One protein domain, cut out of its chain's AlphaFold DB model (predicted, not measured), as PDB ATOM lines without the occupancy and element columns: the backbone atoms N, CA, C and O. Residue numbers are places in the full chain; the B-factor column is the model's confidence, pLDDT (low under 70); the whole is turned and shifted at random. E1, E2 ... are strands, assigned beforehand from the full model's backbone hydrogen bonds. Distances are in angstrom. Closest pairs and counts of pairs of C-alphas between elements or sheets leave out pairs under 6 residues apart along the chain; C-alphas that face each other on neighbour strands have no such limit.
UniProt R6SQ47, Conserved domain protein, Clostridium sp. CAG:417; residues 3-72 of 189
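Overview. This is residues 3 to 72 of the 189 residues of the protein "Conserved domain protein" of Clostridium sp. CAG:417 (UniProt R6SQ47). The domain is a single twisted sheet of five strands side by side, a zigzag of hairpins from E1 to E5, with no named helix over either face. The link from E2 to E3, residues 33 to 43, and the opening stretch, residues 3 to 15, lie at the end of the sheet where E1 begins and E2 ends. The printed part has 70 residues, with five named strands in the order E1 E2 E3 E4 E5 both along the chain and across the antiparallel sheet; the class is all strand, though under half of the residues, 30 of 70, are in named elements. It is only just compact, close to loose, with a radius of gyration of the C-alphas of 12.9 A, and spans 35 by 27 by 18 A.

Arrangement. Residues 9 to 10 pair antiparallel with residues 16 to 17 of E1, residues 16 to 21, an edge strand. The strands form a meander, each the antiparallel neighbour of the one before. E1 and E2, residues 27 to 32, form a hairpin at 164 degrees, with N 18 and O 30 2.8 A apart. E2 and E3, residues 44 to 50, stand at 172 degrees, also a hairpin, with N 31 and O 45 at 2.8 A. E3 and E4, residues 55 to 60, form a hairpin at 177 degrees, with N 48 and O 57 at 2.8 A. E4 and E5, residues 67 to 71, form the last hairpin at 160 degrees, with N 58 and O 69 at 2.8 A. E1 and E5, the edge strands, are apart.

Along the chain. E1 begins at C-alpha 16 (142.300, 117.308, 139.550) and is 17.1 A long. E2 is 16.6 A, E3 19.5 A, E4 16.7 A and E5 13.2 A long, ending at C-alpha 71 (157.077, 126.757, 154.016).

Size, cuts and confidence. The C-alphas of Glu 5 and Ser 72 are the two farthest apart, at 35.9 A. The printed part has no cut, and the link from E2 to E3 is long. Confidence is under 70 at residues 52 to 53 and 72.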
ATOM      1  N   LYS A   3     134.812 111.505 140.803       86.19
ATOM      2  CA  LYS A   3     136.104 110.855 140.582       86.19
ATOM      3  C   LYS A   3     136.302 110.587 139.097       86.19
ATOM      4  O   LYS A   3     135.325 110.231 138.438       86.19
ATOM      5  N   ASP A   4     137.520 110.768 138.601       83.69
ATOM      6  CA  ASP A   4     137.891 110.351 137.245       83.69
ATOM      7  C   ASP A   4     138.051 108.820 137.147       83.69
ATOM      8  O   ASP A   4     137.833 108.078 138.113       83.69
ATOM      9  N   GLU A   5     138.424 108.335 135.962       85.25
ATOM     10  CA  GLU A   5     138.670 106.910 135.709       85.25
ATOM     11  C   GLU A   5     139.863 106.335 136.493       85.25
ATOM     12  O   GLU A   5     139.940 105.123 136.704       85.25
ATOM     13  N   TYR A   6     140.750 107.200 136.989       82.12
ATOM     14  CA  TYR A   6     141.910 106.854 137.806       82.12
ATOM     15  C   TYR A   6     141.605 106.910 139.317       82.12
ATOM     16  O   TYR A   6     142.407 106.464 140.139       82.12
ATOM     17  N   GLY A   7     140.421 107.399 139.698       83.44
ATOM     18  CA  GLY A   7     139.964 107.521 141.078       83.44
ATOM     19  C   GLY A   7     140.367 108.823 141.778       83.44
ATOM     20  O   GLY A   7     140.156 108.928 142.994       83.44
ATOM     21  N   HIS A   8     140.912 109.798 141.048       86.69
ATOM     22  CA  HIS A   8     141.279 111.121 141.552       86.69
ATOM     23  C   HIS A   8     140.052 112.013 141.712       86.69
ATOM     24  O   HIS A   8     139.056 111.842 141.014       86.69
ATOM     25  N   TYR A   9     140.102 112.974 142.634       90.12
ATOM     26  CA  TYR A   9     139.006 113.924 142.810       90.12
ATOM     27  C   TYR A   9     139.064 115.000 141.730       90.12
ATOM     28  O   TYR A   9     140.076 115.684 141.616       90.12
ATOM     29  N   VAL A  10     137.967 115.173 140.989       91.81
ATOM     30  CA  VAL A  10     137.883 116.136 139.881       91.81
ATOM     31  C   VAL A  10     136.648 117.027 140.029       91.81
ATOM     32  O   VAL A  10     135.561 116.562 140.412       91.81
ATOM     33  N   ASN A  11     136.816 118.329 139.794       89.69
ATOM     34  CA  ASN A  11     135.714 119.293 139.776       89.69
ATOM     35  C   ASN A  11     135.079 119.413 138.373       89.69
ATOM     36  O   ASN A  11     135.502 118.764 137.423       89.69
ATOM     37  N   ASP A  12     134.050 120.248 138.237       90.12
ATOM     38  CA  ASP A  12     133.323 120.392 136.966       90.12
ATOM     39  C   ASP A  12     134.131 121.164 135.895       90.12
ATOM     40  O   ASP A  12     133.727 121.214 134.736       90.12
ATOM     41  N   GLU A  13     135.276 121.742 136.272       88.44
ATOM     42  CA  GLU A  13     136.209 122.467 135.398       88.44
ATOM     43  C   GLU A  13     137.388 121.592 134.934       88.44
ATOM     44  O   GLU A  13     138.213 122.054 134.154       88.44
ATOM     45  N   GLY A  14     137.470 120.333 135.384       87.38
ATOM     46  CA  GLY A  14     138.570 119.420 135.050       87.38
ATOM     47  C   GLY A  14     139.800 119.537 135.956       87.38
ATOM     48  O   GLY A  14     140.780 118.834 135.719       87.38
ATOM     49  N   VAL A  15     139.738 120.357 137.014       90.31
ATOM     50  CA  VAL A  15     140.804 120.461 138.020       90.31
ATOM     51  C   VAL A  15     140.853 119.179 138.837       90.31
ATOM     52  O   VAL A  15     139.848 118.769 139.428       90.31
ATOM     53  N   GLU A  16     142.037 118.584 138.902       93.25
ATOM     54  CA  GLU A  16     142.300 117.308 139.550       93.25
ATOM     55  C   GLU A  16     143.103 117.508 140.844       93.25
ATOM     56  O   GLU A  16     144.101 118.225 140.856       93.25
ATOM     57  N   ILE A  17     142.686 116.859 141.937       91.81
ATOM     58  CA  ILE A  17     143.411 116.854 143.214       91.81
ATOM     59  C   ILE A  17     143.857 115.431 143.545       91.81
ATOM     60  O   ILE A  17     143.030 114.522 143.699       91.81
ATOM     61  N   ARG A  18     145.168 115.260 143.742       91.44
ATOM     62  CA  ARG A  18     145.786 114.034 144.256       91.44
ATOM     63  C   ARG A  18     146.330 114.257 145.656       91.44
ATOM     64  O   ARG A  18     146.907 115.295 145.955       91.44
ATOM     65  N   THR A  19     146.178 113.247 146.502       88.69
ATOM     66  CA  THR A  19     146.806 113.199 147.826       88.69
ATOM     67  C   THR A  19     147.589 111.905 147.948       88.69
ATOM     68  O   THR A  19     147.028 110.835 147.695       88.69
ATOM     69  N   SER A  20     148.855 111.972 148.348       88.69
ATOM     70  CA  SER A  20     149.684 110.784 148.567       88.69
ATOM     71  C   SER A  20     150.652 110.987 149.729       88.69
ATOM     72  O   SER A  20     150.946 112.118 150.091       88.69
ATOM     73  N   THR A  21     151.149 109.897 150.306       85.75
ATOM     74  CA  THR A  21     152.223 109.928 151.306       85.75
ATOM     75  C   THR A  21     153.391 109.122 150.751       85.75
ATOM     76  O   THR A  21     153.197 107.982 150.313       85.75
ATOM     77  N   ASP A  22     154.597 109.689 150.726       84.50
ATOM     78  CA  ASP A  22     155.766 108.966 150.229       84.50
ATOM     79  C   ASP A  22     156.336 107.959 151.241       84.50
ATOM     80  O   ASP A  22     155.927 107.848 152.396       84.50
ATOM     81  N   LYS A  23     157.348 107.206 150.796       85.06
ATOM     82  CA  LYS A  23     158.042 106.201 151.615       85.06
ATOM     83  C   LYS A  23     158.774 106.772 152.841       85.06
ATOM     84  O   LYS A  23     159.239 105.989 153.664       85.06
ATOM     85  N   TYR A  24     158.944 108.091 152.919       76.06
ATOM     86  CA  TYR A  24     159.556 108.791 154.045       76.06
ATOM     87  C   TYR A  24     158.504 109.393 154.987       76.06
ATOM     88  O   TYR A  24     158.886 110.022 155.967       76.06
ATOM     89  N   GLY A  25     157.208 109.189 154.718       76.56
ATOM     90  CA  GLY A  25     156.115 109.728 155.526       76.56
ATOM     91  C   GLY A  25     155.766 111.179 155.205       76.56
ATOM     92  O   GLY A  25     155.081 111.816 155.997       76.56
ATOM     93  N   ARG A  26     156.238 111.721 154.076       81.25
ATOM     94  CA  ARG A  26     155.907 113.089 153.661       81.25
ATOM     95  C   ARG A  26     154.605 113.081 152.886       81.25
ATOM     96  O   ARG A  26     154.438 112.265 151.980       81.25
ATOM     97  N   ASP A  27     153.718 113.998 153.235       87.19
ATOM     98  CA  ASP A  27     152.434 114.139 152.569       87.19
ATOM     99  C   ASP A  27     152.560 115.079 151.367       87.19
ATOM    100  O   ASP A  27     153.236 116.113 151.406       87.19
ATOM    101  N   HIS A  28     151.882 114.701 150.290       90.31
ATOM    102  CA  HIS A  28     151.830 115.403 149.020       90.31
ATOM    103  C   HIS A  28     150.381 115.724 148.687       90.31
ATOM    104  O   HIS A  28     149.507 114.853 148.766       90.31
ATOM    105  N   ILE A  29     150.142 116.963 148.279       92.38
ATOM    106  CA  ILE A  29     148.899 117.384 147.645       92.38
ATOM    107  C   ILE A  29     149.273 117.974 146.295       92.38
ATOM    108  O   ILE A  29     149.941 119.004 146.233       92.38
ATOM    109  N   ASP A  30     148.833 117.324 145.227       93.94
ATOM    110  CA  ASP A  30     149.057 117.781 143.864       93.94
ATOM    111  C   ASP A  30     147.735 118.289 143.296       93.94
ATOM    112  O   ASP A  30     146.714 117.602 143.366       93.94
ATOM    113  N   ILE A  31     147.753 119.501 142.753       94.25
ATOM    114  CA  ILE A  31     146.614 120.130 142.090       94.25
ATOM    115  C   ILE A  31     147.005 120.321 140.632       94.25
ATOM    116  O   ILE A  31     148.039 120.924 140.360       94.25
ATOM    117  N   TYR A  32     146.186 119.831 139.713       93.50
ATOM    118  CA  TYR A  32     146.410 119.960 138.278       93.50
ATOM    119  C   TYR A  32     145.238 120.688 137.632       93.50
ATOM    120  O   TYR A  32     144.087 120.409 137.966       93.50
ATOM    121  N   ASP A  33     145.514 121.604 136.707       92.94
ATOM    122  CA  ASP A  33     144.467 122.308 135.952       92.94
ATOM    123  C   ASP A  33     143.722 121.404 134.953       92.94
ATOM    124  O   ASP A  33     142.619 121.720 134.514       92.94
ATOM    125  N   SER A  34     144.331 120.270 134.614       88.94
ATOM    126  CA  SER A  34     143.834 119.244 133.711       88.94
ATOM    127  C   SER A  34     144.552 117.924 133.993       88.94
ATOM    128  O   SER A  34     145.640 117.918 134.571       88.94
ATOM    129  N   CYS A  35     143.959 116.792 133.598       85.50
ATOM    130  CA  CYS A  35     144.524 115.481 133.908       85.50
ATOM    131  C   CYS A  35     145.919 115.298 133.271       85.50
ATOM    132  O   CYS A  35     146.023 115.264 132.041       85.50
ATOM    133  N   PRO A  36     146.991 115.077 134.061       86.62
ATOM    134  CA  PRO A  36     148.352 114.904 133.542       86.62
ATOM    135  C   PRO A  36     148.540 113.718 132.592       86.62
ATOM    136  O   PRO A  36     149.493 113.692 131.818       86.62
ATOM    137  N   ALA A  37     147.674 112.703 132.690       84.75
ATOM    138  CA  ALA A  37     147.711 111.538 131.808       84.75
ATOM    139  C   ALA A  37     147.188 111.863 130.399       84.75
ATOM    140  O   ALA A  37     147.584 111.216 129.431       84.75
ATOM    141  N   GLU A  38     146.321 112.869 130.290       86.38
ATOM    142  CA  GLU A  38     145.659 113.267 129.048       86.38
ATOM    143  C   GLU A  38     146.293 114.516 128.429       86.38
ATOM    144  O   GLU A  38     146.349 114.639 127.205       86.38
ATOM    145  N   ASN A  39     146.804 115.427 129.264       87.19
ATOM    146  CA  ASN A  39     147.418 116.677 128.843       87.19
ATOM    147  C   ASN A  39     148.853 116.807 129.390       87.19
ATOM    148  O   ASN A  39     149.031 117.063 130.581       87.19
ATOM    149  N   PRO A  40     149.900 116.667 128.554       84.94
ATOM    150  CA  PRO A  40     151.282 116.855 128.994       84.94
ATOM    151  C   PRO A  40     151.647 118.321 129.287       84.94
ATOM    152  O   PRO A  40     152.604 118.543 130.022       84.94
ATOM    153  N   ASP A  41     150.888 119.293 128.768       87.38
ATOM    154  CA  ASP A  41     151.118 120.738 128.945       87.38
ATOM    155  C   ASP A  41     150.251 121.333 130.078       87.38
ATOM    156  O   ASP A  41     149.846 122.494 130.028       87.38
ATOM    157  N   HIS A  42     149.908 120.525 131.083       89.12
ATOM    158  CA  HIS A  42     149.109 120.948 132.233       89.12
ATOM    159  C   HIS A  42     149.894 121.871 133.177       89.12
ATOM    160  O   HIS A  42     151.096 121.694 133.396       89.12
ATOM    161  N   GLY A  43     149.197 122.812 133.805       92.75
ATOM    162  CA  GLY A  43     149.676 123.535 134.977       92.75
ATOM    163  C   GLY A  43     149.457 122.721 136.252       92.75
ATOM    164  O   GLY A  43     148.438 122.043 136.419       92.75
ATOM    165  N   SER A  44     150.414 122.792 137.174       94.00
ATOM    166  CA  SER A  44     150.349 122.089 138.454       94.00
ATOM    167  C   SER A  44     150.807 122.929 139.641       94.00
ATOM    168  O   SER A  44     151.696 123.774 139.528       94.00
ATOM    169  N   ILE A  45     150.228 122.630 140.803       94.88
ATOM    170  CA  ILE A  45     150.699 123.061 142.116       94.88
ATOM    171  C   ILE A  45     150.993 121.804 142.935       94.88
ATOM    172  O   ILE A  45     150.083 121.052 143.273       94.88
ATOM    173  N   HIS A  46     152.262 121.585 143.272       93.12
ATOM    174  CA  HIS A  46     152.700 120.494 144.142       93.12
ATOM    175  C   HIS A  46     153.003 121.035 145.533       93.12
ATOM    176  O   HIS A  46     153.958 121.792 145.714       93.12
ATOM    177  N   ILE A  47     152.215 120.622 146.519       92.31
ATOM    178  CA  ILE A  47     152.401 120.965 147.925       92.31
ATOM    179  C   ILE A  47     153.007 119.748 148.614       92.31
ATOM    180  O   ILE A  47     152.351 118.726 148.792       92.31
ATOM    181  N   ASN A  48     154.263 119.869 149.020       89.00
ATOM    182  CA  ASN A  48     154.948 118.879 149.837       89.00
ATOM    183  C   ASN A  48     154.976 119.389 151.268       89.00
ATOM    184  O   ASN A  48     155.400 120.523 151.491       89.00
ATOM    185  N   TYR A  49     154.584 118.567 152.232       82.88
ATOM    186  CA  TYR A  49     154.665 118.931 153.638       82.88
ATOM    187  C   TYR A  49     155.185 117.763 154.470       82.88
ATOM    188  O   TYR A  49     154.675 116.646 154.430       82.88
ATOM    189  N   ASP A  50     156.232 118.043 155.230       78.88
ATOM    190  CA  ASP A  50     156.781 117.156 156.235       78.88
ATOM    191  C   ASP A  50     156.243 117.612 157.589       78.88
ATOM    192  O   ASP A  50     156.651 118.641 158.142       78.88
ATOM    193  N   SER A  51     155.298 116.838 158.121       72.75
ATOM    194  CA  SER A  51     154.669 117.163 159.389       72.75
ATOM    195  C   SER A  51     155.628 117.106 160.558       72.75
ATOM    196  O   SER A  51     155.329 117.794 161.525       72.75
ATOM    197  N   ASP A  52     156.731 116.354 160.484       69.75
ATOM    198  CA  ASP A  52     157.688 116.097 161.569       69.75
ATOM    199  C   ASP A  52     158.751 117.180 161.682       69.75
ATOM    200  O   ASP A  52     159.160 117.536 162.791       69.75
ATOM    201  N   THR A  53     159.167 117.748 160.551       69.38
ATOM    202  CA  THR A  53     160.094 118.887 160.513       69.38
ATOM    203  C   THR A  53     159.365 120.226 160.395       69.38
ATOM    204  O   THR A  53     159.914 121.268 160.756       69.38
ATOM    205  N   GLY A  54     158.108 120.217 159.939       70.81
ATOM    206  CA  GLY A  54     157.343 121.419 159.613       70.81
ATOM    207  C   GLY A  54     157.922 122.172 158.418       70.81
ATOM    208  O   GLY A  54     157.720 123.384 158.314       70.81
ATOM    209  N   LYS A  55     158.696 121.479 157.572       75.56
ATOM    210  CA  LYS A  55     159.154 121.981 156.281       75.56
ATOM    211  C   LYS A  55     158.153 121.583 155.213       75.56
ATOM    212  O   LYS A  55     157.617 120.480 155.220       75.56
ATOM    213  N   GLY A  56     157.962 122.455 154.246       83.81
ATOM    214  CA  GLY A  56     157.223 122.121 153.047       83.81
ATOM    215  C   GLY A  56     157.697 122.946 151.874       83.81
ATOM    216  O   GLY A  56     158.453 123.903 152.039       83.81
ATOM    217  N   THR A  57     157.279 122.544 150.687       88.00
ATOM    218  CA  THR A  57     157.539 123.276 149.455       88.00
ATOM    219  C   THR A  57     156.263 123.333 148.644       88.00
ATOM    220  O   THR A  57     155.543 122.343 148.536       88.00
ATOM    221  N   ILE A  58     155.991 124.494 148.069       90.38
ATOM    222  CA  ILE A  58     154.939 124.695 147.083       90.38
ATOM    223  C   ILE A  58     155.649 124.945 145.762       90.38
ATOM    224  O   ILE A  58     156.386 125.922 145.635       90.38
ATOM    225  N   VAL A  59     155.476 124.038 144.808       91.88
ATOM    226  CA  VAL A  59     155.981 124.187 143.444       91.88
ATOM    227  C   VAL A  59     154.800 124.514 142.547       91.88
ATOM    228  O   VAL A  59     153.940 123.659 142.373       91.88
ATOM    229  N   ASP A  60     154.771 125.717 141.991       92.31
ATOM    230  CA  ASP A  60     153.708 126.200 141.107       92.31
ATOM    231  C   ASP A  60     154.250 126.322 139.678       92.31
ATOM    232  O   ASP A  60     155.358 126.816 139.469       92.31
ATOM    233  N   THR A  61     153.502 125.815 138.705       92.81
ATOM    234  CA  THR A  61     153.814 125.907 137.271       92.81
ATOM    235  C   THR A  61     152.681 126.532 136.456       92.81
ATOM    236  O   THR A  61     152.781 126.639 135.235       92.81
ATOM    237  N   THR A  62     151.606 126.983 137.107       88.25
ATOM    238  CA  THR A  62     150.388 127.489 136.452       88.25
ATOM    239  C   THR A  62     150.604 128.791 135.673       88.25
ATOM    240  O   THR A  62     149.846 129.097 134.755       88.25
ATOM    241  N   SER A  63     151.663 129.546 135.980       84.12
ATOM    242  CA  SER A  63     152.075 130.744 135.234       84.12
ATOM    243  C   SER A  63     152.892 130.435 133.969       84.12
ATOM    244  O   SER A  63     153.221 131.351 133.215       84.12
ATOM    245  N   GLY A  64     153.231 129.162 133.725       82.19
ATOM    246  CA  GLY A  64     154.148 128.721 132.670       82.19
ATOM    247  C   GLY A  64     155.630 128.757 133.071       82.19
ATOM    248  O   GLY A  64     156.471 128.224 132.346       82.19
ATOM    249  N   GLU A  65     155.961 129.324 134.234       83.44
ATOM    250  CA  GLU A  65     157.283 129.241 134.857       83.44
ATOM    251  C   GLU A  65     157.208 128.434 136.155       83.44
ATOM    252  O   GLU A  65     156.197 128.439 136.851       83.44
ATOM    253  N   LYS A  66     158.292 127.727 136.496       88.75
ATOM    254  CA  LYS A  66     158.374 126.987 137.758       88.75
ATOM    255  C   LYS A  66     158.738 127.937 138.895       88.75
ATOM    256  O   LYS A  66     159.905 128.298 139.053       88.75
ATOM    257  N   GLU A  67     157.771 128.237 139.744       84.94
ATOM    258  CA  GLU A  67     157.970 128.940 141.004       84.94
ATOM    259  C   GLU A  67     158.077 127.928 142.150       84.94
ATOM    260  O   GLU A  67     157.431 126.882 142.160       84.94
ATOM    261  N   THR A  68     158.961 128.171 143.117       83.19
ATOM    262  CA  THR A  68     159.110 127.299 144.291       83.19
ATOM    263  C   THR A  68     159.171 128.152 145.545       83.19
ATOM    264  O   THR A  68     160.045 129.007 145.668       83.19
ATOM    265  N   THR A  69     158.241 127.907 146.465       78.69
ATOM    266  CA  THR A  69     158.139 128.590 147.758       78.69
ATOM    267  C   THR A  69     158.331 127.587 148.888       78.69
ATOM    268  O   THR A  69     157.619 126.589 148.952       78.69
ATOM    269  N   ASP A  70     159.259 127.860 149.802       77.75
ATOM    270  CA  ASP A  70     159.464 127.046 151.000       77.75
ATOM    271  C   ASP A  70     158.502 127.483 152.121       77.75
ATOM    272  O   ASP A  70     158.349 128.673 152.406       77.75
ATOM    273  N   THR A  71     157.872 126.527 152.802       70.00
ATOM    274  CA  THR A  71     157.077 126.757 154.016       70.00
ATOM    275  C   THR A  71     157.884 126.280 155.223       70.00
ATOM    276  O   THR A  71     157.926 125.087 155.519       70.00
ATOM    277  N   SER A  72     158.575 127.192 155.903       66.12
ATOM    278  CA  SER A  72     159.442 126.880 157.051       66.12
ATOM    279  C   SER A  72     158.856 127.384 158.373       66.12
ATOM    280  O   SER A  72     158.276 128.471 158.424       66.12
TER     281      SER A  72